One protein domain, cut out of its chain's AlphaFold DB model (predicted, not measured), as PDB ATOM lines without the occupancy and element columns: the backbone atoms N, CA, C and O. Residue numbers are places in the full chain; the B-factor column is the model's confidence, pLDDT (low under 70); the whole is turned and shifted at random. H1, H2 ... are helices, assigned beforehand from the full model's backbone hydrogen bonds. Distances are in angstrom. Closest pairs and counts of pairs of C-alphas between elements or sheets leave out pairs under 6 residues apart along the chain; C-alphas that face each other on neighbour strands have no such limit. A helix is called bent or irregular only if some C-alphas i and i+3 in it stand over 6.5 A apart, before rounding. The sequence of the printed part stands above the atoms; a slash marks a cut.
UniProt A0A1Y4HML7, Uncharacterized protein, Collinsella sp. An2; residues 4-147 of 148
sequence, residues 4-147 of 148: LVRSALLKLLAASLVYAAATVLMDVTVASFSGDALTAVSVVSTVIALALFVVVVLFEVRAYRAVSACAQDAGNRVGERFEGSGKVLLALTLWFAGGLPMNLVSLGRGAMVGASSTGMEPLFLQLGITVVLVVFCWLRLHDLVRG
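Overview. This is residues 4 to 147 of the 148 residues of an uncharacterized protein of Collinsella sp. An2 (UniProt A0A1Y4HML7). Look first for a long helical hairpin, H1 and H2 side by side and running opposite ways, with the bent helix H4 lying between it and a fifth long helix, H5. H5 folds back along H4 and reaches neither H1 nor H2, and the short helix H3 makes the turn from H2 into H4 at one end of the long axis. The printed part has 144 residues with five named helices, H1 to H5 in chain order, and no named strand; its class is all helix. It is loose, with a radius of gyration of the C-alphas of 18.4 A, and elongated, spanning 62 by 31 by 22 A.

Arrangement. Begin at H2, residues 36 to 73, the longest helix. It touches H1, residues 4 to 31, at a shallow tilt of 11 degrees, opposite ways, and the two form a hairpin; the closest C-alphas, of Ala 8 and Ala 63, are 4.9 A apart. H4, residues 85 to 112, was assigned as one helix by its hydrogen bonds but is bent, with C-alphas 98 and 101 lying 7.3 A apart; its arms H4a, residues 85 to 98, and H4b, residues 101 to 112, stand at a steep tilt of 45 degrees. With residues 56 to 68 alone, H2 touches H4a, closest at the C-alphas of Glu 60 and Leu 94, 6.1 A. H1 touches H4b with residues 16 to 24 alone, closest at the C-alphas of Ala 20 and Met 102, 4.9 A. Further out, H5, residues 121 to 146, touches H4a at a steep tilt of 46 degrees, opposite ways, with the C-alphas of Phe 96 and Thr 130 closest at 5.2 A. H4b and H5 form a hairpin, while H5 is apart from H1 and H2. H3, residues 76 to 81, touches H2 only at the corner, with the C-alphas of Gln 72 and Gly 79 closest at 4.6 A. The helix packing is mostly crossed, but only just: 2 of 6 touching pairs are at a shallow tilt. Every O i to N i+4 pair is within hydrogen-bond range in H1, H3, H4a, H4b and H5, and 33 of 34 are in H2.

Along the chain. Find C-alpha 36 at (11.033, -44.244, 25.596); from there H2 runs 56.6 A to C-alpha 73 at (50.999, -33.161, 64.052). H1 begins at C-alpha 4, (49.973, -38.721, 52.505), and runs 40.6 A to residue 31. H3 measures 8.8 A, H4a 19.7 A and H4b 16.7 A. H5 runs 37.0 A to C-alpha 146 at (55.567, -19.820, 59.638).

Size, cuts and confidence. The two C-alphas farthest apart, of Gly 35 and Gly 147, are 63.2 A apart. The printed part has no cut; the links H1 to H2, H2 to H3 and H3 to H4 are tight, and H4 to H5, with 8 residues, is short. The mean pLDDT of the printed part is 71.6; look for values under 70 at 41 residues, among them 70 to 87, 110 to 121 and 140 to 147.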
ATOM      1  N   LEU A   4      51.373 -38.328  52.317       73.00
ATOM      2  CA  LEU A   4      49.973 -38.721  52.505       73.00
ATOM      3  C   LEU A   4      48.981 -37.640  52.051       73.00
ATOM      4  O   LEU A   4      48.040 -37.946  51.321       73.00
ATOM      5  N   VAL A   5      49.217 -36.376  52.418       71.62
ATOM      6  CA  VAL A   5      48.375 -35.236  52.014       71.62
ATOM      7  C   VAL A   5      48.421 -35.055  50.501       71.62
ATOM      8  O   VAL A   5      47.385 -34.942  49.851       71.62
ATOM      9  N   ARG A   6      49.627 -35.107  49.921       76.19
ATOM     10  CA  ARG A   6      49.811 -35.005  48.470       76.19
ATOM     11  C   ARG A   6      49.087 -36.133  47.731       76.19
ATOM     12  O   ARG A   6      48.404 -35.869  46.749       76.19
ATOM     13  N   SER A   7      49.203 -37.374  48.208       79.25
ATOM     14  CA  SER A   7      48.507 -38.522  47.614       79.25
ATOM     15  C   SER A   7      46.984 -38.385  47.701       79.25
ATOM     16  O   SER A   7      46.293 -38.669  46.725       79.25
ATOM     17  N   ALA A   8      46.450 -37.923  48.835       74.50
ATOM     18  CA  ALA A   8      45.012 -37.736  49.012       74.50
ATOM     19  C   ALA A   8      44.451 -36.639  48.092       74.50
ATOM     20  O   ALA A   8      43.427 -36.856  47.449       74.50
ATOM     21  N   LEU A   9      45.155 -35.509  47.962       76.94
ATOM     22  CA  LEU A   9      44.775 -34.423  47.052       76.94
ATOM     23  C   LEU A   9      44.850 -34.845  45.579       76.94
ATOM     24  O   LEU A   9      43.952 -34.524  44.809       76.94
ATOM     25  N   LEU A  10      45.875 -35.611  45.187       78.69
ATOM     26  CA  LEU A  10      45.976 -36.153  43.827       78.69
ATOM     27  C   LEU A  10      44.837 -37.127  43.511       78.69
ATOM     28  O   LEU A  10      44.288 -37.089  42.414       78.69
ATOM     29  N   LYS A  11      44.457 -37.979  44.469       77.12
ATOM     30  CA  LYS A  11      43.321 -38.900  44.314       77.12
ATOM     31  C   LYS A  11      41.995 -38.156  44.208       77.12
ATOM     32  O   LYS A  11      41.167 -38.539  43.392       77.12
ATOM     33  N   LEU A  12      41.814 -37.094  44.992       77.56
ATOM     34  CA  LEU A  12      40.647 -36.226  44.885       77.56
ATOM     35  C   LEU A  12      40.579 -35.552  43.512       77.56
ATOM     36  O   LEU A  12      39.532 -35.594  42.881       77.56
ATOM     37  N   LEU A  13      41.696 -34.998  43.036       76.94
ATOM     38  CA  LEU A  13      41.771 -34.373  41.717       76.94
ATOM     39  C   LEU A  13      41.487 -35.378  40.594       76.94
ATOM     40  O   LEU A  13      40.770 -35.065  39.652       76.94
ATOM     41  N   ALA A  14      42.007 -36.601  40.698       78.19
ATOM     42  CA  ALA A  14      41.696 -37.655  39.740       78.19
ATOM     43  C   ALA A  14      40.206 -38.031  39.777       78.19
ATOM     44  O   ALA A  14      39.579 -38.149  38.728       78.19
ATOM     45  N   ALA A  15      39.622 -38.178  40.968       76.38
ATOM     46  CA  ALA A  15      38.214 -38.528  41.133       76.38
ATOM     47  C   ALA A  15      37.271 -37.438  40.605       76.38
ATOM     48  O   ALA A  15      36.303 -37.756  39.917       76.38
ATOM     49  N   SER A  16      37.563 -36.163  40.872       73.75
ATOM     50  CA  SER A  16      36.767 -35.046  40.356       73.75
ATOM     51  C   SER A  16      36.863 -34.920  38.835       73.75
ATOM     52  O   SER A  16      35.870 -34.611  38.178       73.75
ATOM     53  N   LEU A  17      38.026 -35.223  38.255       78.69
ATOM     54  CA  LEU A  17      38.225 -35.221  36.805       78.69
ATOM     55  C   LEU A  17      37.498 -36.393  36.131       78.69
ATOM     56  O   LEU A  17      36.853 -36.200  35.104       78.69
ATOM     57  N   VAL A  18      37.520 -37.584  36.742       81.44
ATOM     58  CA  VAL A  18      36.721 -38.740  36.298       81.44
ATOM     59  C   VAL A  18      35.228 -38.439  36.387       81.44
ATOM     60  O   VAL A  18      34.500 -38.740  35.445       81.44
ATOM     61  N   TYR A  19      34.772 -37.810  37.473       79.12
ATOM     62  CA  TYR A  19      33.377 -37.401  37.615       79.12
ATOM     63  C   TYR A  19      32.957 -36.436  36.501       79.12
ATOM     64  O   TYR A  19      31.965 -36.693  35.825       79.12
ATOM     65  N   ALA A  20      33.748 -35.392  36.243       77.69
ATOM     66  CA  ALA A  20      33.465 -34.433  35.176       77.69
ATOM     67  C   ALA A  20      33.520 -35.056  33.769       77.69
ATOM     68  O   ALA A  20      32.719 -34.716  32.905       77.69
ATOM     69  N   ALA A  21      34.441 -35.987  33.515       77.56
ATOM     70  CA  ALA A  21      34.492 -36.701  32.240       77.56
ATOM     71  C   ALA A  21      33.268 -37.612  32.051       77.56
ATOM     72  O   ALA A  21      32.688 -37.662  30.968       77.56
ATOM     73  N   ALA A  22      32.850 -38.306  33.112       78.44
ATOM     74  CA  ALA A  22      31.695 -39.190  33.082       78.44
ATOM     75  C   ALA A  22      30.384 -38.424  32.870       78.44
ATOM     76  O   ALA A  22      29.550 -38.884  32.098       78.44
ATOM     77  N   THR A  23      30.209 -37.249  33.482       78.56
ATOM     78  CA  THR A  23      29.028 -36.407  33.233       78.56
ATOM     79  C   THR A  23      28.993 -35.883  31.796       78.56
ATOM     80  O   THR A  23      27.935 -35.895  31.180       78.56
ATOM     81  N   VAL A  24      30.137 -35.509  31.203       77.88
ATOM     82  CA  VAL A  24      30.213 -35.188  29.760       77.88
ATOM     83  C   VAL A  24      29.798 -36.366  28.901       77.88
ATOM     84  O   VAL A  24      28.988 -36.195  27.992       77.88
ATOM     85  N   LEU A  25      30.337 -37.549  29.185       80.31
ATOM     86  CA  LEU A  25      30.009 -38.744  28.424       80.31
ATOM     87  C   LEU A  25      28.515 -39.069  28.535       80.31
ATOM     88  O   LEU A  25      27.893 -39.341  27.513       80.31
ATOM     89  N   MET A  26      27.945 -38.963  29.742       78.69
ATOM     90  CA  MET A  26      26.516 -39.155  29.993       78.69
ATOM     91  C   MET A  26      25.661 -38.200  29.174       78.69
ATOM     92  O   MET A  26      24.745 -38.657  28.498       78.69
ATOM     93  N   ASP A  27      25.984 -36.908  29.169       76.25
ATOM     94  CA  ASP A  27      25.215 -35.915  28.421       76.25
ATOM     95  C   ASP A  27      25.251 -36.176  26.910       76.25
ATOM     96  O   ASP A  27      24.222 -36.087  26.243       76.25
ATOM     97  N   VAL A  28      26.408 -36.580  26.372       78.50
ATOM     98  CA  VAL A  28      26.533 -36.988  24.963       78.50
ATOM     99  C   VAL A  28      25.713 -38.248  24.679       78.50
ATOM    100  O   VAL A  28      25.005 -38.307  23.670       78.50
ATOM    101  N   THR A  29      25.762 -39.249  25.563       78.38
ATOM    102  CA  THR A  29      24.942 -40.455  25.400       78.38
ATOM    103  C   THR A  29      23.457 -40.137  25.468       78.38
ATOM    104  O   THR A  29      22.742 -40.538  24.562       78.38
ATOM    105  N   VAL A  30      22.984 -39.371  26.455       78.88
ATOM    106  CA  VAL A  30      21.569 -38.991  26.602       78.88
ATOM    107  C   VAL A  30      21.083 -38.226  25.369       78.88
ATOM    108  O   VAL A  30      20.016 -38.543  24.853       78.88
ATOM    109  N   ALA A  31      21.885 -37.296  24.838       77.25
ATOM    110  CA  ALA A  31      21.559 -36.553  23.618       77.25
ATOM    111  C   ALA A  31      21.446 -37.436  22.359       77.25
ATOM    112  O   ALA A  31      20.860 -37.014  21.364       77.25
ATOM    113  N   SER A  32      21.991 -38.656  22.395       82.31
ATOM    114  CA  SER A  32      21.948 -39.616  21.286       82.31
ATOM    115  C   SER A  32      20.697 -40.508  21.297       82.31
ATOM    116  O   SER A  32      20.475 -41.245  20.336       82.31
ATOM    117  N   PHE A  33      19.877 -40.462  22.355       82.00
ATOM    118  CA  PHE A  33      18.647 -41.252  22.477       82.00
ATOM    119  C   PHE A  33      17.393 -40.377  22.367       82.00
ATOM    120  O   PHE A  33      17.393 -39.194  22.700       82.00
ATOM    121  N   SER A  34      16.291 -40.973  21.917       81.75
ATOM    122  CA  SER A  34      14.976 -40.333  21.822       81.75
ATOM    123  C   SER A  34      13.858 -41.326  22.171       81.75
ATOM    124  O   SER A  34      14.090 -42.535  22.251       81.75
ATOM    125  N   GLY A  35      12.647 -40.818  22.423       79.31
ATOM    126  CA  GLY A  35      11.488 -41.641  22.797       79.31
ATOM    127  C   GLY A  35      11.655 -42.342  24.151       79.31
ATOM    128  O   GLY A  35      12.347 -41.842  25.035       79.31
ATOM    129  N   ASP A  36      11.044 -43.514  24.317       77.00
ATOM    130  CA  ASP A  36      11.033 -44.244  25.596       77.00
ATOM    131  C   ASP A  36      12.442 -44.612  26.095       77.00
ATOM    132  O   ASP A  36      12.699 -44.610  27.301       77.00
ATOM    133  N   ALA A  37      13.398 -44.826  25.183       75.50
ATOM    134  CA  ALA A  37      14.797 -45.094  25.524       75.50
ATOM    135  C   ALA A  37      15.477 -43.916  26.251       75.50
ATOM    136  O   ALA A  37      16.336 -44.141  27.105       75.50
ATOM    137  N   LEU A  38      15.065 -42.670  25.980       78.75
ATOM    138  CA  LEU A  38      15.597 -41.480  26.652       78.75
ATOM    139  C   LEU A  38      15.308 -41.512  28.159       78.75
ATOM    140  O   LEU A  38      16.174 -41.174  28.964       78.75
ATOM    141  N   THR A  39      14.106 -41.948  28.547       77.75
ATOM    142  CA  THR A  39      13.709 -41.997  29.962       77.75
ATOM    143  C   THR A  39      14.541 -43.015  30.738       77.75
ATOM    144  O   THR A  39      15.091 -42.686  31.788       77.75
ATOM    145  N   ALA A  40      14.735 -44.214  30.183       80.06
ATOM    146  CA  ALA A  40      15.561 -45.252  30.791       80.06
ATOM    147  C   ALA A  40      17.036 -44.824  30.907       80.06
ATOM    148  O   ALA A  40      17.639 -44.953  31.974       80.06
ATOM    149  N   VAL A  41      17.611 -44.254  29.842       79.12
ATOM    150  CA  VAL A  41      19.010 -43.787  29.832       79.12
ATOM    151  C   VAL A  41      19.216 -42.596  30.773       79.12
ATOM    152  O   VAL A  41      20.259 -42.507  31.423       79.12
ATOM    153  N   SER A  42      18.225 -41.714  30.919       76.88
ATOM    154  CA  SER A  42      18.265 -40.600  31.876       76.88
ATOM    155  C   SER A  42      18.255 -41.093  33.329       76.88
ATOM    156  O   SER A  42      19.076 -40.659  34.141       76.88
ATOM    157  N   VAL A  43      17.402 -42.071  33.660       80.06
ATOM    158  CA  VAL A  43      17.367 -42.680  35.002       80.06
ATOM    159  C   VAL A  43      18.691 -43.381  35.321       80.06
ATOM    160  O   VAL A  43      19.259 -43.176  36.390       80.06
ATOM    161  N   VAL A  44      19.244 -44.155  34.388       81.00
ATOM    162  CA  VAL A  44      20.549 -44.801  34.594       81.00
ATOM    163  C   VAL A  44      21.661 -43.757  34.761       81.00
ATOM    164  O   VAL A  44      22.464 -43.862  35.687       81.00
ATOM    165  N   SER A  45      21.674 -42.712  33.932       78.00
ATOM    166  CA  SER A  45      22.660 -41.625  34.019       78.00
ATOM    167  C   SER A  45      22.600 -40.892  35.362       78.00
ATOM    168  O   SER A  45      23.638 -40.648  35.972       78.00
ATOM    169  N   THR A  46      21.403 -40.599  35.882       77.56
ATOM    170  CA  THR A  46      21.248 -39.945  37.195       77.56
ATOM    171  C   THR A  46      21.754 -40.811  38.348       77.56
ATOM    172  O   THR A  46      22.431 -40.300  39.242       77.56
ATOM    173  N   VAL A  47      21.512 -42.126  38.313       81.25
ATOM    174  CA  VAL A  47      22.040 -43.064  39.319       81.25
ATOM    175  C   VAL A  47      23.568 -43.121  39.281       81.25
ATOM    176  O   VAL A  47      24.212 -43.066  40.332       81.25
ATOM    177  N   ILE A  48      24.175 -43.192  38.092       80.25
ATOM    178  CA  ILE A  48      25.640 -43.233  37.969       80.25
ATOM    179  C   ILE A  48      26.253 -41.886  38.384       80.25
ATOM    180  O   ILE A  48      27.261 -41.871  39.094       80.25
ATOM    181  N   ALA A  49      25.638 -40.758  38.014       75.25
ATOM    182  CA  ALA A  49      26.073 -39.433  38.450       75.25
ATOM    183  C   ALA A  49      26.052 -39.308  39.983       75.25
ATOM    184  O   ALA A  49      27.029 -38.848  40.574       75.25
ATOM    185  N   LEU A  50      24.995 -39.799  40.639       76.56
ATOM    186  CA  LEU A  50      24.906 -39.832  42.100       76.56
ATOM    187  C   LEU A  50      26.016 -40.698  42.717       76.56
ATOM    188  O   LEU A  50      26.664 -40.280  43.675       76.56
ATOM    189  N   ALA A  51      26.268 -41.886  42.163       77.31
ATOM    190  CA  ALA A  51      27.320 -42.774  42.653       77.31
ATOM    191  C   ALA A  51      28.709 -42.127  42.550       77.31
ATOM    192  O   ALA A  51      29.491 -42.169  43.502       77.31
ATOM    193  N   LEU A  52      29.011 -41.479  41.423       75.19
ATOM    194  CA  LEU A  52      30.275 -40.770  41.240       75.19
ATOM    195  C   LEU A  52      30.393 -39.553  42.162       75.19
ATOM    196  O   LEU A  52      31.463 -39.325  42.723       75.19
ATOM    197  N   PHE A  53      29.302 -38.819  42.385       73.31
ATOM    198  CA  PHE A  53      29.269 -37.729  43.355       73.31
ATOM    199  C   PHE A  53      29.610 -38.224  44.769       73.31
ATOM    200  O   PHE A  53      30.474 -37.655  45.434       73.31
ATOM    201  N   VAL A  54      29.021 -39.345  45.203       77.19
ATOM    202  CA  VAL A  54      29.356 -39.976  46.491       77.19
ATOM    203  C   VAL A  54      30.842 -40.341  46.557       77.19
ATOM    204  O   VAL A  54      31.489 -40.101  47.577       77.19
ATOM    205  N   VAL A  55      31.417 -40.875  45.476       74.88
ATOM    206  CA  VAL A  55      32.854 -41.186  45.411       74.88
ATOM    207  C   VAL A  55      33.708 -39.928  45.592       74.88
ATOM    208  O   VAL A  55      34.658 -39.963  46.378       74.88
ATOM    209  N   VAL A  56      33.368 -38.817  44.930       75.25
ATOM    210  CA  VAL A  56      34.070 -37.531  45.094       75.25
ATOM    211  C   VAL A  56      34.011 -37.068  46.551       75.25
ATOM    212  O   VAL A  56      35.061 -36.807  47.138       75.25
ATOM    213  N   VAL A  57      32.833 -37.095  47.179       73.38
ATOM    214  CA  VAL A  57      32.661 -36.730  48.597       73.38
ATOM    215  C   VAL A  57      33.516 -37.612  49.517       73.38
ATOM    216  O   VAL A  57      34.163 -37.118  50.441       73.38
ATOM    217  N   LEU A  58      33.600 -38.923  49.262       75.44
ATOM    218  CA  LEU A  58      34.466 -39.815  50.043       75.44
ATOM    219  C   LEU A  58      35.952 -39.445  49.915       75.44
ATOM    220  O   LEU A  58      36.700 -39.540  50.896       75.44
ATOM    221  N   PHE A  59      36.400 -39.020  48.730       74.69
ATOM    222  CA  PHE A  59      37.762 -38.525  48.537       74.69
ATOM    223  C   PHE A  59      37.993 -37.169  49.209       74.69
ATOM    224  O   PHE A  59      39.055 -36.986  49.808       74.69
ATOM    225  N   GLU A  60      37.010 -36.267  49.199       75.00
ATOM    226  CA  GLU A  60      37.076 -34.994  49.927       75.00
ATOM    227  C   GLU A  60      37.220 -35.231  51.428       75.00
ATOM    228  O   GLU A  60      38.121 -34.682  52.060       75.00
ATOM    229  N   VAL A  61      36.418 -36.135  52.000       76.06
ATOM    230  CA  VAL A  61      36.509 -36.506  53.422       76.06
ATOM    231  C   VAL A  61      37.878 -37.103  53.752       76.06
ATOM    232  O   VAL A  61      38.460 -36.789  54.794       76.06
ATOM    233  N   ARG A  62      38.436 -37.947  52.875       77.31
ATOM    234  CA  ARG A  62      39.782 -38.518  53.066       77.31
ATOM    235  C   ARG A  62      40.874 -37.455  53.003       77.31
ATOM    236  O   ARG A  62      41.772 -37.472  53.842       77.31
ATOM    237  N   ALA A  63      40.801 -36.537  52.046       72.00
ATOM    238  CA  ALA A  63      41.757 -35.445  51.922       72.00
ATOM    239  C   ALA A  63      41.646 -34.465  53.101       72.00
ATOM    240  O   ALA A  63      42.667 -34.097  53.680       72.00
ATOM    241  N   TYR A  64      40.429 -34.154  53.551       72.94
ATOM    242  CA  TYR A  64      40.178 -33.375  54.762       72.94
ATOM    243  C   TYR A  64      40.792 -34.030  56.007       72.94
ATOM    244  O   TYR A  64      41.506 -33.372  56.766       72.94
ATOM    245  N   ARG A  65      40.582 -35.339  56.214       74.44
ATOM    246  CA  ARG A  65      41.185 -36.082  57.337       74.44
ATOM    247  C   ARG A  65      42.713 -36.097  57.268       74.44
ATOM    248  O   ARG A  65      43.363 -35.899  58.286       74.44
ATOM    249  N   ALA A  66      43.292 -36.277  56.081       73.25
ATOM    250  CA  ALA A  66      44.744 -36.273  55.906       73.25
ATOM    251  C   ALA A  66      45.366 -34.896  56.198       73.25
ATOM    252  O   ALA A  66      46.411 -34.815  56.842       73.25
ATOM    253  N   VAL A  67      44.729 -33.813  55.741       69.62
ATOM    254  CA  VAL A  67      45.206 -32.442  55.977       69.62
ATOM    255  C   VAL A  67      45.017 -32.035  57.439       69.62
ATOM    256  O   VAL A  67      45.932 -31.466  58.026       69.62
ATOM    257  N   SER A  68      43.873 -32.360  58.046       71.19
ATOM    258  CA  SER A  68      43.619 -32.059  59.462       71.19
ATOM    259  C   SER A  68      44.556 -32.820  60.402       71.19
ATOM    260  O   SER A  68      45.096 -32.202  61.313       71.19
ATOM    261  N   ALA A  69      44.837 -34.102  60.141       70.06
ATOM    262  CA  ALA A  69      45.844 -34.858  60.890       70.06
ATOM    263  C   ALA A  69      47.240 -34.223  60.761       70.06
ATOM    264  O   ALA A  69      47.908 -33.973  61.758       70.06
ATOM    265  N   CYS A  70      47.637 -33.840  59.541       67.50
ATOM    266  CA  CYS A  70      48.911 -33.158  59.303       67.50
ATOM    267  C   CYS A  70      49.017 -31.803  60.032       67.50
ATOM    268  O   CYS A  70      50.115 -31.399  60.406       67.50
ATOM    269  N   ALA A  71      47.901 -31.089  60.209       65.38
ATOM    270  CA  ALA A  71      47.859 -29.825  60.942       65.38
ATOM    271  C   ALA A  71      47.943 -30.018  62.467       65.38
ATOM    272  O   ALA A  71      48.509 -29.169  63.151       65.38
ATOM    273  N   GLN A  72      47.415 -31.127  62.997       64.38
ATOM    274  CA  GLN A  72      47.541 -31.487  64.414       64.38
ATOM    275  C   GLN A  72      48.965 -31.947  64.764       64.38
ATOM    276  O   GLN A  72      49.505 -31.528  65.786       64.38
ATOM    277  N   ASP A  73      49.610 -32.709  63.877       62.31
ATOM    278  CA  ASP A  73      50.999 -33.161  64.052       62.31
ATOM    279  C   ASP A  73      52.025 -32.012  63.983       62.31
ATOM    280  O   ASP A  73      53.137 -32.136  64.494       62.31
ATOM    281  N   ALA A  74      51.665 -30.869  63.385       59.66
ATOM    282  CA  ALA A  74      52.519 -29.679  63.297       59.66
ATOM    283  C   ALA A  74      52.658 -28.899  64.632       59.66
ATOM    284  O   ALA A  74      53.375 -27.899  64.681       59.66
ATOM    285  N   GLY A  75      52.008 -29.359  65.712       55.09
ATOM    286  CA  GLY A  75      52.146 -28.850  67.082       55.09
ATOM    287  C   GLY A  75      50.873 -28.202  67.650       55.09
ATOM    288  O   GLY A  75      50.072 -27.621  66.914       55.09
ATOM    289  N   ASN A  76      50.709 -28.245  68.985       52.31
ATOM    290  CA  ASN A  76      49.491 -27.817  69.708       52.31
ATOM    291  C   ASN A  76      48.963 -26.423  69.309       52.31
ATOM    292  O   ASN A  76      47.757 -26.241  69.192       52.31
ATOM    293  N   ARG A  77      49.843 -25.452  69.026       53.00
ATOM    294  CA  ARG A  77      49.442 -24.078  68.645       53.00
ATOM    295  C   ARG A  77      48.797 -23.983  67.255       53.00
ATOM    296  O   ARG A  77      47.975 -23.099  67.020       53.00
ATOM    297  N   VAL A  78      49.170 -24.873  66.331       53.38
ATOM    298  CA  VAL A  78      48.567 -24.960  64.990       53.38
ATOM    299  C   VAL A  78      47.240 -25.708  65.069       53.38
ATOM    300  O   VAL A  78      46.276 -25.278  64.439       53.38
ATOM    301  N   GLY A  79      47.163 -26.756  65.898       53.28
ATOM    302  CA  GLY A  79      45.935 -27.510  66.171       53.28
ATOM    303  C   GLY A  79      44.805 -26.660  66.767       53.28
ATOM    304  O   GLY A  79      43.684 -26.729  66.266       53.28
ATOM    305  N   GLU A  80      45.110 -25.806  67.752       55.22
ATOM    306  CA  GLU A  80      44.143 -24.892  68.391       55.22
ATOM    307  C   GLU A  80      43.664 -23.777  67.440       55.22
ATOM    308  O   GLU A  80      42.478 -23.465  67.379       55.22
ATOM    309  N   ARG A  81      44.548 -23.198  66.607       53.03
ATOM    310  CA  ARG A  81      44.145 -22.193  65.594       53.03
ATOM    311  C   ARG A  81      43.408 -22.795  64.389       53.03
ATOM    312  O   ARG A  81      42.694 -22.073  63.686       53.03
ATOM    313  N   PHE A  82      43.583 -24.092  64.132       58.94
ATOM    314  CA  PHE A  82      42.785 -24.849  63.162       58.94
ATOM    315  C   PHE A  82      41.414 -25.260  63.710       58.94
ATOM    316  O   PHE A  82      40.571 -25.740  62.944       58.94
ATOM    317  N   GLU A  83      41.170 -25.083  65.007       59.81
ATOM    318  CA  GLU A  83      39.937 -25.488  65.659       59.81
ATOM    319  C   GLU A  83      38.762 -24.598  65.211       59.81
ATOM    320  O   GLU A  83      38.842 -23.370  65.150       59.81
ATOM    321  N   GLY A  84      37.674 -25.232  64.769       62.78
ATOM    322  CA  GLY A  84      36.496 -24.561  64.210       62.78
ATOM    323  C   GLY A  84      36.723 -23.938  62.826       62.78
ATOM    324  O   GLY A  84      36.438 -24.560  61.803       62.78
ATOM    325  N   SER A  85      37.226 -22.700  62.776       63.66
ATOM    326  CA  SER A  85      37.255 -21.878  61.551       63.66
ATOM    327  C   SER A  85      38.183 -22.440  60.465       63.66
ATOM    328  O   SER A  85      37.824 -22.434  59.288       63.66
ATOM    329  N   GLY A  86      39.346 -22.982  60.845       65.19
ATOM    330  CA  GLY A  86      40.291 -23.585  59.897       65.19
ATOM    331  C   GLY A  86      39.757 -24.873  59.259       65.19
ATOM    332  O   GLY A  86      39.939 -25.094  58.064       65.19
ATOM    333  N   LYS A  87      39.035 -25.686  60.037       69.38
ATOM    334  CA  LYS A  87      38.357 -26.904  59.569       69.38
ATOM    335  C   LYS A  87      37.216 -26.596  58.599       69.38
ATOM    336  O   LYS A  87      37.141 -27.220  57.544       69.38
ATOM    337  N   VAL A  88      36.369 -25.618  58.925       72.62
ATOM    338  CA  VAL A  88      35.258 -25.195  58.053       72.62
ATOM    339  C   VAL A  88      35.785 -24.610  56.746       72.62
ATOM    340  O   VAL A  88      35.313 -24.994  55.679       72.62
ATOM    341  N   LEU A  89      36.805 -23.747  56.814       73.94
ATOM    342  CA  LEU A  89      37.449 -23.192  55.625       73.94
ATOM    343  C   LEU A  89      38.042 -24.300  54.752       73.94
ATOM    344  O   LEU A  89      37.798 -24.318  53.557       73.94
ATOM    345  N   LEU A  90      38.776 -25.243  55.344       73.50
ATOM    346  CA  LEU A  90      39.369 -26.360  54.616       73.50
ATOM    347  C   LEU A  90      38.302 -27.235  53.946       73.50
ATOM    348  O   LEU A  90      38.455 -27.584  52.780       73.50
ATOM    349  N   ALA A  91      37.223 -27.570  54.656       73.25
ATOM    350  CA  ALA A  91      36.113 -28.339  54.101       73.25
ATOM    351  C   ALA A  91      35.449 -27.606  52.923       73.25
ATOM    352  O   ALA A  91      35.239 -28.210  51.876       73.25
ATOM    353  N   LEU A  92      35.200 -26.299  53.059       71.62
ATOM    354  CA  LEU A  92      34.696 -25.450  51.975       71.62
ATOM    355  C   LEU A  92      35.658 -25.427  50.786       71.62
ATOM    356  O   LEU A  92      35.247 -25.654  49.654       71.62
ATOM    357  N   THR A  93      36.947 -25.207  51.018       73.50
ATOM    358  CA  THR A  93      37.948 -25.197  49.950       73.50
ATOM    359  C   THR A  93      37.993 -26.532  49.214       73.50
ATOM    360  O   THR A  93      38.068 -26.540  47.991       73.50
ATOM    361  N   LEU A  94      37.920 -27.654  49.933       75.69
ATOM    362  CA  LEU A  94      37.894 -28.991  49.345       75.69
ATOM    363  C   LEU A  94      36.636 -29.244  48.519       75.69
ATOM    364  O   LEU A  94      36.763 -29.739  47.406       75.69
ATOM    365  N   TRP A  95      35.473 -28.839  49.021       73.62
ATOM    366  CA  TRP A  95      34.197 -28.941  48.316       73.62
ATOM    367  C   TRP A  95      34.199 -28.154  47.000       73.62
ATOM    368  O   TRP A  95      33.865 -28.659  45.928       73.62
ATOM    369  N   PHE A  96      34.635 -26.896  47.054       71.75
ATOM    370  CA  PHE A  96      34.703 -26.045  45.868       71.75
ATOM    371  C   PHE A  96      35.804 -26.505  44.897       71.75
ATOM    372  O   PHE A  96      35.595 -26.505  43.683       71.75
ATOM    373  N   ALA A  97      36.950 -26.972  45.403       73.25
ATOM    374  CA  ALA A  97      38.027 -27.509  44.573       73.25
ATOM    375  C   ALA A  97      37.688 -28.873  43.945       73.25
ATOM    376  O   ALA A  97      38.114 -29.152  42.827       73.25
ATOM    377  N   GLY A  98      36.902 -29.713  44.622       70.56
ATOM    378  CA  GLY A  98      36.352 -30.946  44.061       70.56
ATOM    379  C   GLY A  98      35.366 -30.671  42.923       70.56
ATOM    380  O   GLY A  98      35.351 -31.397  41.933       70.56
ATOM    381  N   GLY A  99      34.612 -29.570  43.005       71.88
ATOM    382  CA  GLY A  99      33.682 -29.126  41.960       71.88
ATOM    383  C   GLY A  99      34.313 -28.398  40.761       71.88
ATOM    384  O   GLY A  99      33.647 -28.217  39.741       71.88
ATOM    385  N   LEU A 100      35.587 -27.992  40.839       74.44
ATOM    386  CA  LEU A 100      36.274 -27.198  39.804       74.44
ATOM    387  C   LEU A 100      36.229 -27.816  38.397       74.44
ATOM    388  O   LEU A 100      35.878 -27.097  37.457       74.44
ATOM    389  N   PRO A 101      36.548 -29.114  38.212       71.56
ATOM    390  CA  PRO A 101      36.515 -29.735  36.891       71.56
ATOM    391  C   PRO A 101      35.129 -29.666  36.255       71.56
ATOM    392  O   PRO A 101      35.010 -29.396  35.063       71.56
ATOM    393  N   MET A 102      34.078 -29.834  37.059       69.06
ATOM    394  CA  MET A 102      32.709 -29.767  36.565       69.06
ATOM    395  C   MET A 102      32.322 -28.337  36.175       69.06
ATOM    396  O   MET A 102      31.770 -28.119  35.103       69.06
ATOM    397  N   ASN A 103      32.694 -27.339  36.978       74.50
ATOM    398  CA  ASN A 103      32.440 -25.934  36.642       74.50
ATOM    399  C   ASN A 103      33.147 -25.505  35.346       74.50
ATOM    400  O   ASN A 103      32.559 -24.784  34.541       74.50
ATOM    401  N   LEU A 104      34.373 -25.984  35.108       72.50
ATOM    402  CA  LEU A 104      35.117 -25.726  33.868       72.50
ATOM    403  C   LEU A 104      34.459 -26.379  32.649       72.50
ATOM    404  O   LEU A 104      34.348 -25.743  31.602       72.50
ATOM    405  N   VAL A 105      33.991 -27.622  32.783       73.94
ATOM    406  CA  VAL A 105      33.235 -28.304  31.724       73.94
ATOM    407  C   VAL A 105      31.950 -27.542  31.401       73.94
ATOM    408  O   VAL A 105      31.670 -27.290  30.229       73.94
ATOM    409  N   SER A 106      31.183 -27.147  32.418       75.00
ATOM    410  CA  SER A 106      29.940 -26.389  32.244       75.00
ATOM    411  C   SER A 106      30.185 -25.043  31.558       75.00
ATOM    412  O   SER A 106      29.427 -24.656  30.670       75.00
ATOM    413  N   LEU A 107      31.281 -24.364  31.908       74.31
ATOM    414  CA  LEU A 107      31.687 -23.106  31.285       74.31
ATOM    415  C   LEU A 107      32.102 -23.294  29.818       74.31
ATOM    416  O   LEU A 107      31.651 -22.548  28.952       74.31
ATOM    417  N   GLY A 108      32.902 -24.323  29.524       72.69
ATOM    418  CA  GLY A 108      33.303 -24.666  28.158       72.69
ATOM    419  C   GLY A 108      32.106 -24.992  27.264       72.69
ATOM    420  O   GLY A 108      32.025 -24.502  26.139       72.69
ATOM    421  N   ARG A 109      31.124 -25.744  27.780       70.31
ATOM    422  CA  ARG A 109      29.879 -26.011  27.045       70.31
ATOM    423  C   ARG A 109      29.050 -24.756  26.823       70.31
ATOM    424  O   ARG A 109      28.596 -24.534  25.707       70.31
ATOM    425  N   GLY A 110      28.870 -23.927  27.851       67.12
ATOM    426  CA  GLY A 110      28.144 -22.666  27.708       67.12
ATOM    427  C   GLY A 110      28.766 -21.768  26.632       67.12
ATOM    428  O   GLY A 110      28.040 -21.179  25.833       67.12
ATOM    429  N   ALA A 111      30.100 -21.707  26.573       69.94
ATOM    430  CA  ALA A 111      30.828 -20.943  25.562       69.94
ATOM    431  C   ALA A 111      30.632 -21.505  24.145       69.94
ATOM    432  O   ALA A 111      30.451 -20.738  23.203       69.94
ATOM    433  N   MET A 112      30.608 -22.834  23.990       68.88
ATOM    434  CA  MET A 112      30.364 -23.492  22.698       68.88
ATOM    435  C   MET A 112      28.929 -23.314  22.187       68.88
ATOM    436  O   MET A 112      28.719 -23.233  20.982       68.88
ATOM    437  N   VAL A 113      27.943 -23.239  23.085       66.75
ATOM    438  CA  VAL A 113      26.519 -23.068  22.735       66.75
ATOM    439  C   VAL A 113      26.166 -21.592  22.470       66.75
ATOM    440  O   VAL A 113      25.038 -21.276  22.100       66.75
ATOM    441  N   GLY A 114      27.124 -20.670  22.615       59.09
ATOM    442  CA  GLY A 114      26.886 -19.238  22.420       59.09
ATOM    443  C   GLY A 114      25.950 -18.646  23.474       59.09
ATOM    444  O   GLY A 114      25.245 -17.677  23.193       59.09
ATOM    445  N   ALA A 115      25.907 -19.237  24.675       58.62
ATOM    446  CA  ALA A 115      25.078 -18.730  25.759       58.62
ATOM    447  C   ALA A 115      25.482 -17.283  26.086       58.62
ATOM    448  O   ALA A 115      26.665 -16.976  26.251       58.62
ATOM    449  N   SER A 116      24.498 -16.385  26.176       54.78
ATOM    450  CA  SER A 116      24.734 -15.005  26.599       54.78
ATOM    451  C   SER A 116      25.353 -14.986  27.999       54.78
ATOM    452  O   SER A 116      25.029 -15.822  28.846       54.78
ATOM    453  N   SER A 117      26.236 -14.017  28.255       53.66
ATOM    454  CA  SER A 117      26.997 -13.878  29.507       53.66
ATOM    455  C   SER A 117      26.140 -13.980  30.778       53.66
ATOM    456  O   SER A 117      26.611 -14.502  31.784       53.66
ATOM    457  N   THR A 118      24.869 -13.581  30.703       52.31
ATOM    458  CA  THR A 118      23.860 -13.645  31.772       52.31
ATOM    459  C   THR A 118      23.573 -15.049  32.320       52.31
ATOM    460  O   THR A 118      23.168 -15.174  33.469       52.31
ATOM    461  N   GLY A 119      23.804 -16.122  31.553       60.72
ATOM    462  CA  GLY A 119      23.645 -17.503  32.039       60.72
ATOM    463  C   GLY A 119      24.893 -18.087  32.716       60.72
ATOM    464  O   GLY A 119      24.811 -19.114  33.386       60.72
ATOM    465  N   MET A 120      26.056 -17.447  32.542       63.84
ATOM    466  CA  MET A 120      27.349 -17.935  33.044       63.84
ATOM    467  C   MET A 120      27.801 -17.256  34.336       63.84
ATOM    468  O   MET A 120      28.729 -17.738  34.984       63.84
ATOM    469  N   GLU A 121      27.157 -16.157  34.727       68.38
ATOM    470  CA  GLU A 121      27.413 -15.430  35.975       68.38
ATOM    471  C   GLU A 121      27.556 -16.344  37.205       68.38
ATOM    472  O   GLU A 121      28.577 -16.229  37.889       68.38
ATOM    473  N   PRO A 122      26.646 -17.304  37.478       70.00
ATOM    474  CA  PRO A 122      26.803 -18.193  38.629       70.00
ATOM    475  C   PRO A 122      28.044 -19.093  38.527       70.00
ATOM    476  O   PRO A 122      28.680 -19.356  39.546       70.00
ATOM    477  N   LEU A 123      28.449 -19.510  37.320       71.69
ATOM    478  CA  LEU A 123      29.655 -20.323  37.108       71.69
ATOM    479  C   LEU A 123      30.932 -19.510  37.348       71.69
ATOM    480  O   LEU A 123      31.856 -19.992  38.005       71.69
ATOM    481  N   PHE A 124      30.982 -18.267  36.862       71.12
ATOM    482  CA  PHE A 124      32.103 -17.359  37.116       71.12
ATOM    483  C   PHE A 124      32.221 -17.006  38.597       71.12
ATOM    484  O   PHE A 124      33.323 -16.995  39.145       71.12
ATOM    485  N   LEU A 125      31.091 -16.771  39.264       74.94
ATOM    486  CA  LEU A 125      31.043 -16.467  40.689       74.94
ATOM    487  C   LEU A 125      31.500 -17.681  41.514       74.94
ATOM    488  O   LEU A 125      32.306 -17.539  42.431       74.94
ATOM    489  N   GLN A 126      31.095 -18.891  41.124       75.19
ATOM    490  CA  GLN A 126      31.538 -20.134  41.753       75.19
ATOM    491  C   GLN A 126      33.037 -20.413  41.531       75.19
ATOM    492  O   GLN A 126      33.731 -20.816  42.469       75.19
ATOM    493  N   LEU A 127      33.572 -20.154  40.332       73.81
ATOM    494  CA  LEU A 127      35.013 -20.219  40.052       73.81
ATOM    495  C   LEU A 127      35.792 -19.194  40.883       73.81
ATOM    496  O   LEU A 127      36.790 -19.550  41.509       73.81
ATOM    497  N   GLY A 128      35.307 -17.952  40.949       68.56
ATOM    498  CA  GLY A 128      35.896 -16.886  41.756       68.56
ATOM    499  C   GLY A 128      35.947 -17.246  43.241       68.56
ATOM    500  O   GLY A 128      37.012 -17.175  43.852       68.56
ATOM    501  N   ILE A 129      34.833 -17.727  43.805       74.50
ATOM    502  CA  ILE A 129      34.769 -18.215  45.190       74.50
ATOM    503  C   ILE A 129      35.765 -19.355  45.408       74.50
ATOM    504  O   ILE A 129      36.481 -19.355  46.408       74.50
ATOM    505  N   THR A 130      35.859 -20.298  44.469       77.06
ATOM    506  CA  THR A 130      36.791 -21.425  44.589       77.06
ATOM    507  C   THR A 130      38.239 -20.945  44.651       77.06
ATOM    508  O   THR A 130      38.982 -21.351  45.542       77.06
ATOM    509  N   VAL A 131      38.641 -20.048  43.747       73.69
ATOM    510  CA  VAL A 131      40.000 -19.488  43.724       73.69
ATOM    511  C   VAL A 131      40.292 -18.730  45.016       73.69
ATOM    512  O   VAL A 131      41.332 -18.963  45.632       73.69
ATOM    513  N   VAL A 132      39.365 -17.884  45.475       75.00
ATOM    514  CA  VAL A 132      39.515 -17.135  46.732       75.00
ATOM    515  C   VAL A 132      39.654 -18.085  47.919       75.00
ATOM    516  O   VAL A 132      40.566 -17.914  48.720       75.00
ATOM    517  N   LEU A 133      38.821 -19.124  48.019       75.31
ATOM    518  CA  LEU A 133      38.890 -20.119  49.095       75.31
ATOM    519  C   LEU A 133      40.188 -20.929  49.064       75.31
ATOM    520  O   LEU A 133      40.735 -21.232  50.124       75.31
ATOM    521  N   VAL A 134      40.695 -21.285  47.881       74.19
ATOM    522  CA  VAL A 134      41.972 -22.002  47.733       74.19
ATOM    523  C   VAL A 134      43.133 -21.114  48.154       74.19
ATOM    524  O   VAL A 134      43.956 -21.537  48.964       74.19
ATOM    525  N   VAL A 135      43.180 -19.872  47.667       74.19
ATOM    526  CA  VAL A 135      44.226 -18.907  48.024       74.19
ATOM    527  C   VAL A 135      44.172 -18.580  49.513       74.19
ATOM    528  O   VAL A 135      45.201 -18.589  50.178       74.19
ATOM    529  N   PHE A 136      42.983 -18.351  50.070       74.38
ATOM    530  CA  PHE A 136      42.814 -18.022  51.482       74.38
ATOM    531  C   PHE A 136      43.166 -19.204  52.393       74.38
ATOM    532  O   PHE A 136      43.843 -19.027  53.405       74.38
ATOM    533  N   CYS A 137      42.780 -20.426  52.016       73.56
ATOM    534  CA  CYS A 137      43.190 -21.640  52.720       73.56
ATOM    535  C   CYS A 137      44.708 -21.844  52.644       73.56
ATOM    536  O   CYS A 137      45.332 -22.134  53.662       73.56
ATOM    537  N   TRP A 138      45.316 -21.614  51.476       70.25
ATOM    538  CA  TRP A 138      46.762 -21.701  51.279       70.25
ATOM    539  C   TRP A 138      47.531 -20.684  52.123       70.25
ATOM    540  O   TRP A 138      48.455 -21.065  52.839       70.25
ATOM    541  N   LEU A 139      47.136 -19.409  52.077       73.44
ATOM    542  CA  LEU A 139      47.743 -18.341  52.873       73.44
ATOM    543  C   LEU A 139      47.644 -18.658  54.361       73.44
ATOM    544  O   LEU A 139      48.645 -18.602  55.065       73.44
ATOM    545  N   ARG A 140      46.473 -19.103  54.824       68.81
ATOM    546  CA  ARG A 140      46.267 -19.449  56.231       68.81
ATOM    547  C   ARG A 140      47.090 -20.663  56.659       68.81
ATOM    548  O   ARG A 140      47.666 -20.641  57.740       68.81
ATOM    549  N   LEU A 141      47.209 -21.691  55.816       65.31
ATOM    550  CA  LEU A 141      48.122 -22.818  56.051       65.31
ATOM    551  C   LEU A 141      49.582 -22.365  56.114       65.31
ATOM    552  O   LEU A 141      50.340 -22.833  56.960       65.31
ATOM    553  N   HIS A 142      49.980 -21.457  55.230       66.69
ATOM    554  CA  HIS A 142      51.343 -20.955  55.152       66.69
ATOM    555  C   HIS A 142      51.707 -20.051  56.343       66.69
ATOM    556  O   HIS A 142      52.803 -20.183  56.893       66.69
ATOM    557  N   ASP A 143      50.785 -19.199  56.795       65.25
ATOM    558  CA  ASP A 143      50.947 -18.370  57.996       65.25
ATOM    559  C   ASP A 143      51.037 -19.232  59.262       65.25
ATOM    560  O   ASP A 143      51.898 -19.004  60.115       65.25
ATOM    561  N   LEU A 144      50.232 -20.298  59.336       59.78
ATOM    562  CA  LEU A 144      50.268 -21.261  60.438       59.78
ATOM    563  C   LEU A 144      51.587 -22.043  60.501       59.78
ATOM    564  O   LEU A 144      52.096 -22.282  61.593       59.78
ATOM    565  N   VAL A 145      52.176 -22.396  59.355       56.47
ATOM    566  CA  VAL A 145      53.484 -23.077  59.290       56.47
ATOM    567  C   VAL A 145      54.650 -22.130  59.611       56.47
ATOM    568  O   VAL A 145      55.677 -22.580  60.117       56.47
ATOM    569  N   ARG A 146      54.518 -20.821  59.352       58.94
ATOM    570  CA  ARG A 146      55.567 -19.820  59.638       58.94
ATOM    571  C   ARG A 146      55.533 -19.236  61.054       58.94
ATOM    572  O   ARG A 146      56.422 -18.453  61.382       58.94
ATOM    573  N   GLY A 147      54.573 -19.616  61.896       53.34
ATOM    574  CA  GLY A 147      54.555 -19.228  63.310       53.34
ATOM    575  C   GLY A 147      54.349 -17.730  63.560       53.34
ATOM    576  O   GLY A 147      54.931 -17.195  64.502       53.34
TER     577      GLY A 147